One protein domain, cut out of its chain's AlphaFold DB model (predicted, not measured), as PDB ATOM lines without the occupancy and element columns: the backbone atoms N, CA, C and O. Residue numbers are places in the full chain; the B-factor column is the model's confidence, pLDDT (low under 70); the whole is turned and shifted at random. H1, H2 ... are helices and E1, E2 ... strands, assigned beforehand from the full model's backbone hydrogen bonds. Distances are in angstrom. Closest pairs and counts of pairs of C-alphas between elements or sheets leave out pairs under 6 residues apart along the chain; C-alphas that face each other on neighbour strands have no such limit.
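What this domain is: This is residues 272 to 354 of the 755 residues of the protein "VWA domain-containing protein" of Heliobacillus mobilis (UniProt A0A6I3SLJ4). With little regular structure, this is a narrow twisted sheet built on the long hairpin E2 and E3; residues 272 to 306 loop to one side, and residues 337 to 343 stick out beyond E3. The 83 printed residues, 28 in named elements, hold E1, E2, E3, H1 and E4 in that order, mixed in class. The sheet, E1 - E2 - E3 - E4, is antiparallel; the whole is compact, radius of gyration of the C-alphas 13.4 A, spanning 45 by 29 by 25 A.

Where its parts are: Find C-alpha 322 at (172.328, 180.903, 190.901); E3 runs 23.9 A to residue 330. Look for E2 at 314 to 319, 16.4 A; E1 at 307 to 309; H1 at 333 to 339, 10.5 A; E4 at 347 to 349, ending at (177.700, 171.737, 173.402).

How they stand to each other: E1, E2 and E3 form a meander, successive antiparallel neighbours: within hydrogen-bond range, find N 307 and O 316, 2.8 A, and N 317 and O 324, 2.9 A. Antiparallel E3 and E4 have N 330 and O 347, 2.7 A. H1 is not on the sheet; 1 of 3 O i to N i+4 and 1 of 4 O i to N i+3 pairs are within range.

The domain as a whole: The printed part has no cut and no long link; residues 331 to 346 have pLDDT under 70.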
ATOM      1  N   SER A 272     184.007 177.310 176.721       91.94
ATOM      2  CA  SER A 272     183.638 177.717 175.365       91.94
ATOM      3  C   SER A 272     183.116 176.499 174.611       91.94
ATOM      4  O   SER A 272     183.367 175.351 175.004       91.94
ATOM      5  N   ASN A 273     182.390 176.736 173.524       89.12
ATOM      6  CA  ASN A 273     181.733 175.676 172.770       89.12
ATOM      7  C   ASN A 273     182.714 174.639 172.183       89.12
ATOM      8  O   ASN A 273     182.375 173.454 172.125       89.12
ATOM      9  N   ASP A 274     183.925 175.052 171.799       86.44
ATOM     10  CA  ASP A 274     184.902 174.179 171.138       86.44
ATOM     11  C   ASP A 274     185.911 173.535 172.096       86.44
ATOM     12  O   ASP A 274     186.501 172.502 171.762       86.44
ATOM     13  N   THR A 275     186.054 174.057 173.318       89.50
ATOM     14  CA  THR A 275     187.052 173.589 174.302       89.50
ATOM     15  C   THR A 275     186.459 172.768 175.457       89.50
ATOM     16  O   THR A 275     187.066 172.629 176.526       89.50
ATOM     17  N   ILE A 276     185.264 172.202 175.271       91.88
ATOM     18  CA  ILE A 276     184.655 171.267 176.229       91.88
ATOM     19  C   ILE A 276     185.511 169.997 176.302       91.88
ATOM     20  O   ILE A 276     185.775 169.352 175.290       91.88
ATOM     21  N   TYR A 277     185.933 169.622 177.506       92.12
ATOM     22  CA  TYR A 277     186.783 168.459 177.732       92.12
ATOM     23  C   TYR A 277     186.418 167.761 179.040       92.12
ATOM     24  O   TYR A 277     186.165 168.414 180.052       92.12
ATOM     25  N   ASN A 278     186.436 166.428 179.023       92.81
ATOM     26  CA  ASN A 278     186.371 165.607 180.224       92.81
ATOM     27  C   ASN A 278     187.117 164.289 180.024       92.81
ATOM     28  O   ASN A 278     186.861 163.553 179.073       92.81
ATOM     29  N   ASN A 279     187.981 163.940 180.975       90.94
ATOM     30  CA  ASN A 279     188.595 162.615 181.048       90.94
ATOM     31  C   ASN A 279     187.836 161.739 182.055       90.94
ATOM     32  O   ASN A 279     188.365 161.402 183.118       90.94
ATOM     33  N   GLY A 280     186.560 161.482 181.761       86.81
ATOM     34  CA  GLY A 280     185.656 160.748 182.643       86.81
ATOM     35  C   GLY A 280     185.809 159.227 182.577       86.81
ATOM     36  O   GLY A 280     186.624 158.690 181.827       86.81
ATOM     37  N   SER A 281     185.000 158.504 183.354       86.50
ATOM     38  CA  SER A 281     184.922 157.034 183.299       86.50
ATOM     39  C   SER A 281     184.147 156.475 182.098       86.50
ATOM     40  O   SER A 281     184.099 155.258 181.929       86.50
ATOM     41  N   GLY A 282     183.521 157.331 181.285       79.94
ATOM     42  CA  GLY A 282     182.695 156.928 180.141       79.94
ATOM     43  C   GLY A 282     181.247 156.595 180.510       79.94
ATOM     44  O   GLY A 282     180.536 155.992 179.710       79.94
ATOM     45  N   THR A 283     180.800 156.967 181.713       80.25
ATOM     46  CA  THR A 283     179.397 156.836 182.136       80.25
ATOM     47  C   THR A 283     178.588 158.054 181.687       80.25
ATOM     48  O   THR A 283     179.162 159.072 181.303       80.25
ATOM     49  N   LYS A 284     177.250 157.982 181.759       73.44
ATOM     50  CA  LYS A 284     176.380 159.126 181.430       73.44
ATOM     51  C   LYS A 284     176.666 160.324 182.340       73.44
ATOM     52  O   LYS A 284     176.553 161.447 181.876       73.44
ATOM     53  N   GLU A 285     177.035 160.078 183.594       77.19
ATOM     54  CA  GLU A 285     177.317 161.079 184.629       77.19
ATOM     55  C   GLU A 285     178.780 161.565 184.629       77.19
ATOM     56  O   GLU A 285     179.079 162.605 185.211       77.19
ATOM     57  N   ASP A 286     179.697 160.821 183.997       84.06
ATOM     58  CA  ASP A 286     181.126 161.155 183.873       84.06
ATOM     59  C   ASP A 286     181.647 160.756 182.474       84.06
ATOM     60  O   ASP A 286     182.408 159.787 182.330       84.06
ATOM     61  N   PRO A 287     181.192 161.455 181.417       85.88
ATOM     62  CA  PRO A 287     181.457 161.089 180.025       85.88
ATOM     63  C   PRO A 287     182.912 161.352 179.622       85.88
ATOM     64  O   PRO A 287     183.567 162.239 180.159       85.88
ATOM     65  N   ILE A 288     183.424 160.630 178.625       88.56
ATOM     66  CA  ILE A 288     184.708 160.966 177.987       88.56
ATOM     67  C   ILE A 288     184.422 161.952 176.854       88.56
ATOM     68  O   ILE A 288     183.677 161.626 175.933       88.56
ATOM     69  N   ILE A 289     184.998 163.154 176.927       88.00
ATOM     70  CA  ILE A 289     184.768 164.247 175.972       88.00
ATOM     71  C   ILE A 289     186.113 164.832 175.555       88.00
ATOM     72  O   ILE A 289     186.934 165.174 176.407       88.00
ATOM     73  N   TYR A 290     186.308 165.005 174.252       87.12
ATOM     74  CA  TYR A 290     187.456 165.701 173.676       87.12
ATOM     75  C   TYR A 290     187.021 167.043 173.064       87.12
ATOM     76  O   TYR A 290     185.897 167.116 172.558       87.12
ATOM     77  N   PRO A 291     187.886 168.083 173.082       86.12
ATOM     78  CA  PRO A 291     187.607 169.361 172.430       86.12
ATOM     79  C   PRO A 291     187.263 169.164 170.956       86.12
ATOM     80  O   PRO A 291     187.912 168.375 170.267       86.12
ATOM     81  N   ARG A 292     186.283 169.908 170.438       81.75
ATOM     82  CA  ARG A 292     185.831 169.745 169.044       81.75
ATOM     83  C   ARG A 292     186.855 170.204 168.025       81.75
ATOM     84  O   ARG A 292     186.934 169.647 166.933       81.75
ATOM     85  N   ASN A 293     187.643 171.205 168.395       77.69
ATOM     86  CA  ASN A 293     188.718 171.728 167.566       77.69
ATOM     87  C   ASN A 293     189.961 170.812 167.556       77.69
ATOM     88  O   ASN A 293     190.915 171.089 166.831       77.69
ATOM     89  N   ASN A 294     189.967 169.709 168.324       80.56
ATOM     90  CA  ASN A 294     191.116 168.813 168.509       80.56
ATOM     91  C   ASN A 294     192.395 169.537 168.983       80.56
ATOM     92  O   ASN A 294     193.512 169.093 168.697       80.56
ATOM     93  N   LYS A 295     192.249 170.669 169.686       83.88
ATOM     94  CA  LYS A 295     193.361 171.455 170.238       83.88
ATOM     95  C   LYS A 295     193.580 171.107 171.719       83.88
ATOM     96  O   LYS A 295     193.296 170.000 172.175       83.88
ATOM     97  N   LYS A 296     194.180 172.035 172.466       87.12
ATOM     98  CA  LYS A 296     194.558 171.884 173.874       87.12
ATOM     99  C   LYS A 296     193.356 171.500 174.747       87.12
ATOM    100  O   LYS A 296     192.303 172.122 174.684       87.12
ATOM    101  N   ASN A 297     193.553 170.514 175.620       91.69
ATOM    102  CA  ASN A 297     192.556 170.124 176.615       91.69
ATOM    103  C   ASN A 297     192.540 171.117 177.786       91.69
ATOM    104  O   ASN A 297     193.594 171.399 178.363       91.69
ATOM    105  N   TYR A 298     191.346 171.563 178.186       92.88
ATOM    106  CA  TYR A 298     191.122 172.369 179.390       92.88
ATOM    107  C   TYR A 298     190.390 171.532 180.450       92.88
ATOM    108  O   TYR A 298     189.185 171.325 180.325       92.88
ATOM    109  N   PRO A 299     191.087 171.028 181.491       89.44
ATOM    110  CA  PRO A 299     190.494 170.144 182.503       89.44
ATOM    111  C   PRO A 299     189.393 170.775 183.360       89.44
ATOM    112  O   PRO A 299     188.550 170.054 183.883       89.44
ATOM    113  N   SER A 300     189.433 172.094 183.553       92.56
ATOM    114  CA  SER A 300     188.434 172.857 184.305       92.56
ATOM    115  C   SER A 300     187.609 173.711 183.350       92.56
ATOM    116  O   SER A 300     188.240 174.299 182.478       92.56
ATOM    117  N   PRO A 301     186.279 173.845 183.512       93.06
ATOM    118  CA  PRO A 301     185.480 173.311 184.620       93.06
ATOM    119  C   PRO A 301     185.474 171.782 184.661       93.06
ATOM    120  O   PRO A 301     185.482 171.129 183.628       93.06
ATOM    121  N   TYR A 302     185.518 171.203 185.862       88.56
ATOM    122  CA  TYR A 302     185.514 169.748 186.000       88.56
ATOM    123  C   TYR A 302     184.077 169.235 185.917       88.56
ATOM    124  O   TYR A 302     183.246 169.622 186.739       88.56
ATOM    125  N   PHE A 303     183.786 168.301 185.005       88.44
ATOM    126  CA  PHE A 303     182.451 167.689 184.883       88.44
ATOM    127  C   PHE A 303     181.942 167.086 186.194       88.44
ATOM    128  O   PHE A 303     180.768 167.220 186.516       88.44
ATOM    129  N   LYS A 304     182.837 166.514 187.010       85.38
ATOM    130  CA  LYS A 304     182.502 165.954 188.332       85.38
ATOM    131  C   LYS A 304     181.946 166.969 189.335       85.38
ATOM    132  O   LYS A 304     181.416 166.568 190.364       85.38
ATOM    133  N   GLN A 305     182.111 168.265 189.075       87.25
ATOM    134  CA  GLN A 305     181.554 169.342 189.898       87.25
ATOM    135  C   GLN A 305     180.192 169.827 189.385       87.25
ATOM    136  O   GLN A 305     179.577 170.686 190.016       87.25
ATOM    137  N   LEU A 306     179.731 169.316 188.242       91.88
ATOM    138  CA  LEU A 306     178.461 169.695 187.643       91.88
ATOM    139  C   LEU A 306     177.337 168.785 188.137       91.88
ATOM    140  O   LEU A 306     177.531 167.607 188.428       91.88
ATOM    141  N   THR A 307     176.134 169.342 188.206       91.56
ATOM    142  CA  THR A 307     174.908 168.597 188.502       91.56
ATOM    143  C   THR A 307     174.219 168.235 187.192       91.56
ATOM    144  O   THR A 307     173.914 169.129 186.405       91.56
ATOM    145  N   LEU A 308     173.975 166.945 186.958       88.12
ATOM    146  CA  LEU A 308     173.269 166.451 185.776       88.12
ATOM    147  C   LEU A 308     171.751 166.494 185.990       88.12
ATOM    148  O   LEU A 308     171.243 165.930 186.959       88.12
ATOM    149  N   ASP A 309     171.035 167.102 185.052       86.12
ATOM    150  CA  ASP A 309     169.610 166.860 184.850       86.12
ATOM    151  C   ASP A 309     169.434 165.675 183.893       86.12
ATOM    152  O   ASP A 309     169.905 165.691 182.753       86.12
ATOM    153  N   ASN A 310     168.793 164.615 184.384       77.00
ATOM    154  CA  ASN A 310     168.687 163.349 183.669       77.00
ATOM    155  C   ASN A 310     167.711 163.382 182.495       77.00
ATOM    156  O   ASN A 310     167.879 162.542 181.601       77.00
ATOM    157  N   ASP A 311     166.758 164.319 182.499       72.88
ATOM    158  CA  ASP A 311     165.668 164.380 181.526       72.88
ATOM    159  C   ASP A 311     166.162 164.933 180.184       72.88
ATOM    160  O   ASP A 311     165.902 164.338 179.142       72.88
ATOM    161  N   ASN A 312     166.969 166.001 180.221       70.44
ATOM    162  CA  ASN A 312     167.514 166.662 179.024       70.44
ATOM    163  C   ASN A 312     169.039 166.513 178.872       70.44
ATOM    164  O   ASN A 312     169.628 167.017 177.922       70.44
ATOM    165  N   ILE A 313     169.702 165.811 179.800       82.75
ATOM    166  CA  ILE A 313     171.164 165.609 179.813       82.75
ATOM    167  C   ILE A 313     171.903 166.959 179.764       82.75
ATOM    168  O   ILE A 313     172.885 167.166 179.045       82.75
ATOM    169  N   THR A 314     171.396 167.900 180.559       90.19
ATOM    170  CA  THR A 314     171.986 169.220 180.752       90.19
ATOM    171  C   THR A 314     172.762 169.235 182.060       90.19
ATOM    172  O   THR A 314     172.277 168.800 183.105       90.19
ATOM    173  N   TYR A 315     173.982 169.751 182.009       92.75
ATOM    174  CA  TYR A 315     174.862 169.894 183.155       92.75
ATOM    175  C   TYR A 315     174.807 171.318 183.680       92.75
ATOM    176  O   TYR A 315     174.923 172.273 182.913       92.75
ATOM    177  N   TYR A 316     174.693 171.455 184.994       94.94
ATOM    178  CA  TYR A 316     174.570 172.738 185.671       94.94
ATOM    179  C   TYR A 316     175.698 172.960 186.664       94.94
ATOM    180  O   TYR A 316     176.195 172.019 187.285       94.94
ATOM    181  N   LYS A 317     176.034 174.227 186.879       95.12
ATOM    182  CA  LYS A 317     176.862 174.678 187.993       95.12
ATOM    183  C   LYS A 317     176.079 175.670 188.841       95.12
ATOM    184  O   LYS A 317     175.251 176.418 188.328       95.12
ATOM    185  N   TYR A 318     176.339 175.656 190.141       92.69
ATOM    186  CA  TYR A 318     175.760 176.605 191.079       92.69
ATOM    187  C   TYR A 318     176.811 177.641 191.469       92.69
ATOM    188  O   TYR A 318     177.906 177.275 191.897       92.69
ATOM    189  N   PHE A 319     176.461 178.914 191.322       91.25
ATOM    190  CA  PHE A 319     177.223 180.056 191.820       91.25
ATOM    191  C   PHE A 319     176.395 180.699 192.935       91.25
ATOM    192  O   PHE A 319     175.417 181.399 192.668       91.25
ATOM    193  N   ASP A 320     176.718 180.382 194.189       89.25
ATOM    194  CA  ASP A 320     175.802 180.549 195.326       89.25
ATOM    195  C   ASP A 320     174.425 179.908 195.033       89.25
ATOM    196  O   ASP A 320     174.327 178.700 194.817       89.25
ATOM    197  N   ASN A 321     173.359 180.712 194.978       84.75
ATOM    198  CA  ASN A 321     171.994 180.260 194.700       84.75
ATOM    199  C   ASN A 321     171.644 180.284 193.201       84.75
ATOM    200  O   ASN A 321     170.533 179.911 192.821       84.75
ATOM    201  N   LYS A 322     172.558 180.744 192.340       88.06
ATOM    202  CA  LYS A 322     172.328 180.903 190.901       88.06
ATOM    203  C   LYS A 322     172.670 179.608 190.170       88.06
ATOM    204  O   LYS A 322     173.828 179.193 190.138       88.06
ATOM    205  N   LYS A 323     171.653 178.964 189.593       92.94
ATOM    206  CA  LYS A 323     171.783 177.750 188.772       92.94
ATOM    207  C   LYS A 323     172.095 178.153 187.326       92.94
ATOM    208  O   LYS A 323     171.276 178.815 186.704       92.94
ATOM    209  N   VAL A 324     173.247 177.739 186.804       95.19
ATOM    210  CA  VAL A 324     173.745 178.094 185.462       95.19
ATOM    211  C   VAL A 324     173.864 176.827 184.622       95.19
ATOM    212  O   VAL A 324     174.543 175.883 185.036       95.19
ATOM    213  N   ARG A 325     173.199 176.775 183.462       95.62
ATOM    214  CA  ARG A 325     173.391 175.710 182.463       95.62
ATOM    215  C   ARG A 325     174.783 175.845 181.868       95.62
ATOM    216  O   ARG A 325     175.134 176.916 181.400       95.62
ATOM    217  N   MET A 326     175.566 174.771 181.893       95.12
ATOM    218  CA  MET A 326     176.968 174.779 181.475       95.12
ATOM    219  C   MET A 326     177.156 174.128 180.113       95.12
ATOM    220  O   MET A 326     177.771 174.730 179.240       95.12
ATOM    221  N   VAL A 327     176.659 172.900 179.960       92.25
ATOM    222  CA  VAL A 327     176.843 172.049 178.778       92.25
ATOM    223  C   VAL A 327     175.629 171.135 178.622       92.25
ATOM    224  O   VAL A 327     175.066 170.677 179.613       92.25
ATOM    225  N   GLU A 328     175.243 170.836 177.389       89.75
ATOM    226  CA  GLU A 328     174.170 169.903 177.040       89.75
ATOM    227  C   GLU A 328     174.683 168.813 176.095       89.75
ATOM    228  O   GLU A 328     175.582 169.054 175.280       89.75
ATOM    229  N   LEU A 329     174.111 167.609 176.187       84.81
ATOM    230  CA  LEU A 329     174.302 166.586 175.167       84.81
ATOM    231  C   LEU A 329     173.551 166.952 173.877       84.81
ATOM    232  O   LEU A 329     172.329 167.034 173.847       84.81
ATOM    233  N   TRP A 330     174.279 167.066 172.773       70.81
ATOM    234  CA  TRP A 330     173.714 167.142 171.433       70.81
ATOM    235  C   TRP A 330     173.538 165.730 170.859       70.81
ATOM    236  O   TRP A 330     174.517 165.042 170.562       70.81
ATOM    237  N   MET A 331     172.286 165.291 170.708       62.34
ATOM    238  CA  MET A 331     171.968 164.029 170.039       62.34
ATOM    239  C   MET A 331     172.013 164.230 168.518       62.34
ATOM    240  O   MET A 331     171.252 165.020 167.966       62.34
ATOM    241  N   LYS A 332     172.868 163.474 167.820       53.41
ATOM    242  CA  LYS A 332     172.869 163.342 166.347       53.41
ATOM    243  C   LYS A 332     171.745 162.421 165.830       53.41
ATOM    244  O   LYS A 332     171.844 161.884 164.727       53.41
ATOM    245  N   ASP A 333     170.697 162.200 166.621       45.75
ATOM    246  CA  ASP A 333     169.719 161.133 166.386       45.75
ATOM    247  C   ASP A 333     168.931 161.291 165.078       45.75
ATOM    248  O   ASP A 333     168.534 160.281 164.497       45.75
ATOM    249  N   ASP A 334     168.767 162.512 164.562       44.59
ATOM    250  CA  ASP A 334     168.051 162.729 163.298       44.59
ATOM    251  C   ASP A 334     168.903 162.426 162.053       44.59
ATOM    252  O   ASP A 334     168.361 161.995 161.041       44.59
ATOM    253  N   ILE A 335     170.234 162.555 162.127       43.12
ATOM    254  CA  ILE A 335     171.141 162.277 160.993       43.12
ATOM    255  C   ILE A 335     171.605 160.812 161.012       43.12
ATOM    256  O   ILE A 335     171.688 160.155 159.975       43.12
ATOM    257  N   ALA A 336     171.848 160.248 162.199       41.88
ATOM    258  CA  ALA A 336     172.283 158.856 162.340       41.88
ATOM    259  C   ALA A 336     171.210 157.837 161.905       41.88
ATOM    260  O   ALA A 336     171.550 156.725 161.496       41.88
ATOM    261  N   ARG A 337     169.920 158.212 161.948       44.44
ATOM    262  CA  ARG A 337     168.818 157.378 161.434       44.44
ATOM    263  C   ARG A 337     168.799 157.269 159.908       44.44
ATOM    264  O   ARG A 337     168.287 156.266 159.412       44.44
ATOM    265  N   GLU A 338     169.356 158.237 159.178       43.44
ATOM    266  CA  GLU A 338     169.424 158.195 157.710       43.44
ATOM    267  C   GLU A 338     170.689 157.499 157.176       43.44
ATOM    268  O   GLU A 338     170.615 156.880 156.115       43.44
ATOM    269  N   GLU A 339     171.820 157.517 157.897       45.22
ATOM    270  CA  GLU A 339     173.124 157.130 157.312       45.22
ATOM    271  C   GLU A 339     173.806 155.854 157.860       45.22
ATOM    272  O   GLU A 339     174.916 155.557 157.431       45.22
ATOM    273  N   GLN A 340     173.182 155.054 158.742       42.38
ATOM    274  CA  GLN A 340     173.778 153.798 159.273       42.38
ATOM    275  C   GLN A 340     175.249 153.955 159.726       42.38
ATOM    276  O   GLN A 340     176.136 153.212 159.303       42.38
ATOM    277  N   ILE A 341     175.527 154.940 160.579       47.94
ATOM    278  CA  ILE A 341     176.878 155.148 161.115       47.94
ATOM    279  C   ILE A 341     177.044 154.313 162.392       47.94
ATOM    280  O   ILE A 341     176.372 154.563 163.395       47.94
ATOM    281  N   ASP A 342     177.945 153.328 162.347       40.62
ATOM    282  CA  ASP A 342     178.398 152.562 163.511       40.62
ATOM    283  C   ASP A 342     179.289 153.464 164.397       40.62
ATOM    284  O   ASP A 342     180.303 153.977 163.937       40.62
ATOM    285  N   GLU A 343     178.893 153.645 165.663       43.88
ATOM    286  CA  GLU A 343     179.457 154.535 166.705       43.88
ATOM    287  C   GLU A 343     179.042 156.023 166.651       43.88
ATOM    288  O   GLU A 343     179.684 156.891 166.061       43.88
ATOM    289  N   ILE A 344     177.985 156.350 167.406       46.12
ATOM    290  CA  ILE A 344     177.634 157.729 167.766       46.12
ATOM    291  C   ILE A 344     178.494 158.139 168.968       46.12
ATOM    292  O   ILE A 344     178.217 157.737 170.097       46.12
ATOM    293  N   ILE A 345     179.529 158.955 168.747       51.41
ATOM    294  CA  ILE A 345     180.210 159.653 169.848       51.41
ATOM    295  C   ILE A 345     179.247 160.737 170.365       51.41
ATOM    296  O   ILE A 345     178.871 161.612 169.580       51.41
ATOM    297  N   PRO A 346     178.839 160.712 171.650       58.44
ATOM    298  CA  PRO A 346     178.002 161.752 172.234       58.44
ATOM    299  C   PRO A 346     178.711 163.106 172.112       58.44
ATOM    300  O   PRO A 346     179.792 163.311 172.666       58.44
ATOM    301  N   THR A 347     178.132 164.032 171.354       72.81
ATOM    302  CA  THR A 347     178.690 165.374 171.163       72.81
ATOM    303  C   THR A 347     178.102 166.324 172.188       72.81
ATOM    304  O   THR A 347     176.889 166.423 172.297       72.81
ATOM    305  N   TYR A 348     178.936 167.047 172.927       85.62
ATOM    306  CA  TYR A 348     178.489 168.014 173.929       85.62
ATOM    307  C   TYR A 348     178.626 169.446 173.415       85.62
ATOM    308  O   TYR A 348     179.545 169.747 172.644       85.62
ATOM    309  N   LYS A 349     177.716 170.333 173.828       88.19
ATOM    310  CA  LYS A 349     177.700 171.737 173.402       88.19
ATOM    311  C   LYS A 349     177.333 172.733 174.481       88.19
ATOM    312  O   LYS A 349     176.707 172.372 175.471       88.19
ATOM    313  N   VAL A 350     177.720 173.983 174.240       90.94
ATOM    314  CA  VAL A 350     177.168 175.169 174.895       90.94
ATOM    315  C   VAL A 350     176.172 175.775 173.902       90.94
ATOM    316  O   VAL A 350     176.597 176.354 172.908       90.94
ATOM    317  N   PRO A 351     174.858 175.564 174.056       88.56
ATOM    318  CA  PRO A 351     173.870 176.149 173.160       88.56
ATOM    319  C   PRO A 351     173.780 177.686 173.286       88.56
ATOM    320  O   PRO A 351     174.021 178.210 174.376       88.56
ATOM    321  N   PRO A 352     173.374 178.410 172.224       87.62
ATOM    322  CA  PRO A 352     173.117 179.860 172.255       87.62
ATOM    323  C   PRO A 352     172.224 180.321 173.412       87.62
ATOM    324  O   PRO A 352     172.476 181.338 174.051       87.62
ATOM    325  N   GLU A 353     171.205 179.537 173.755       88.44
ATOM    326  CA  GLU A 353     170.273 179.829 174.842       88.44
ATOM    327  C   GLU A 353     170.916 179.818 176.241       88.44
ATOM    328  O   GLU A 353     170.260 180.214 177.209       88.44
ATOM    329  N   PHE A 354     172.171 179.370 176.378       93.25
ATOM    330  CA  PHE A 354     172.922 179.428 177.639       93.25
ATOM    331  C   PHE A 354     173.624 180.779 177.823       93.25
ATOM    332  O   PHE A 354     174.090 181.062 178.927       93.25
TER     333      PHE A 354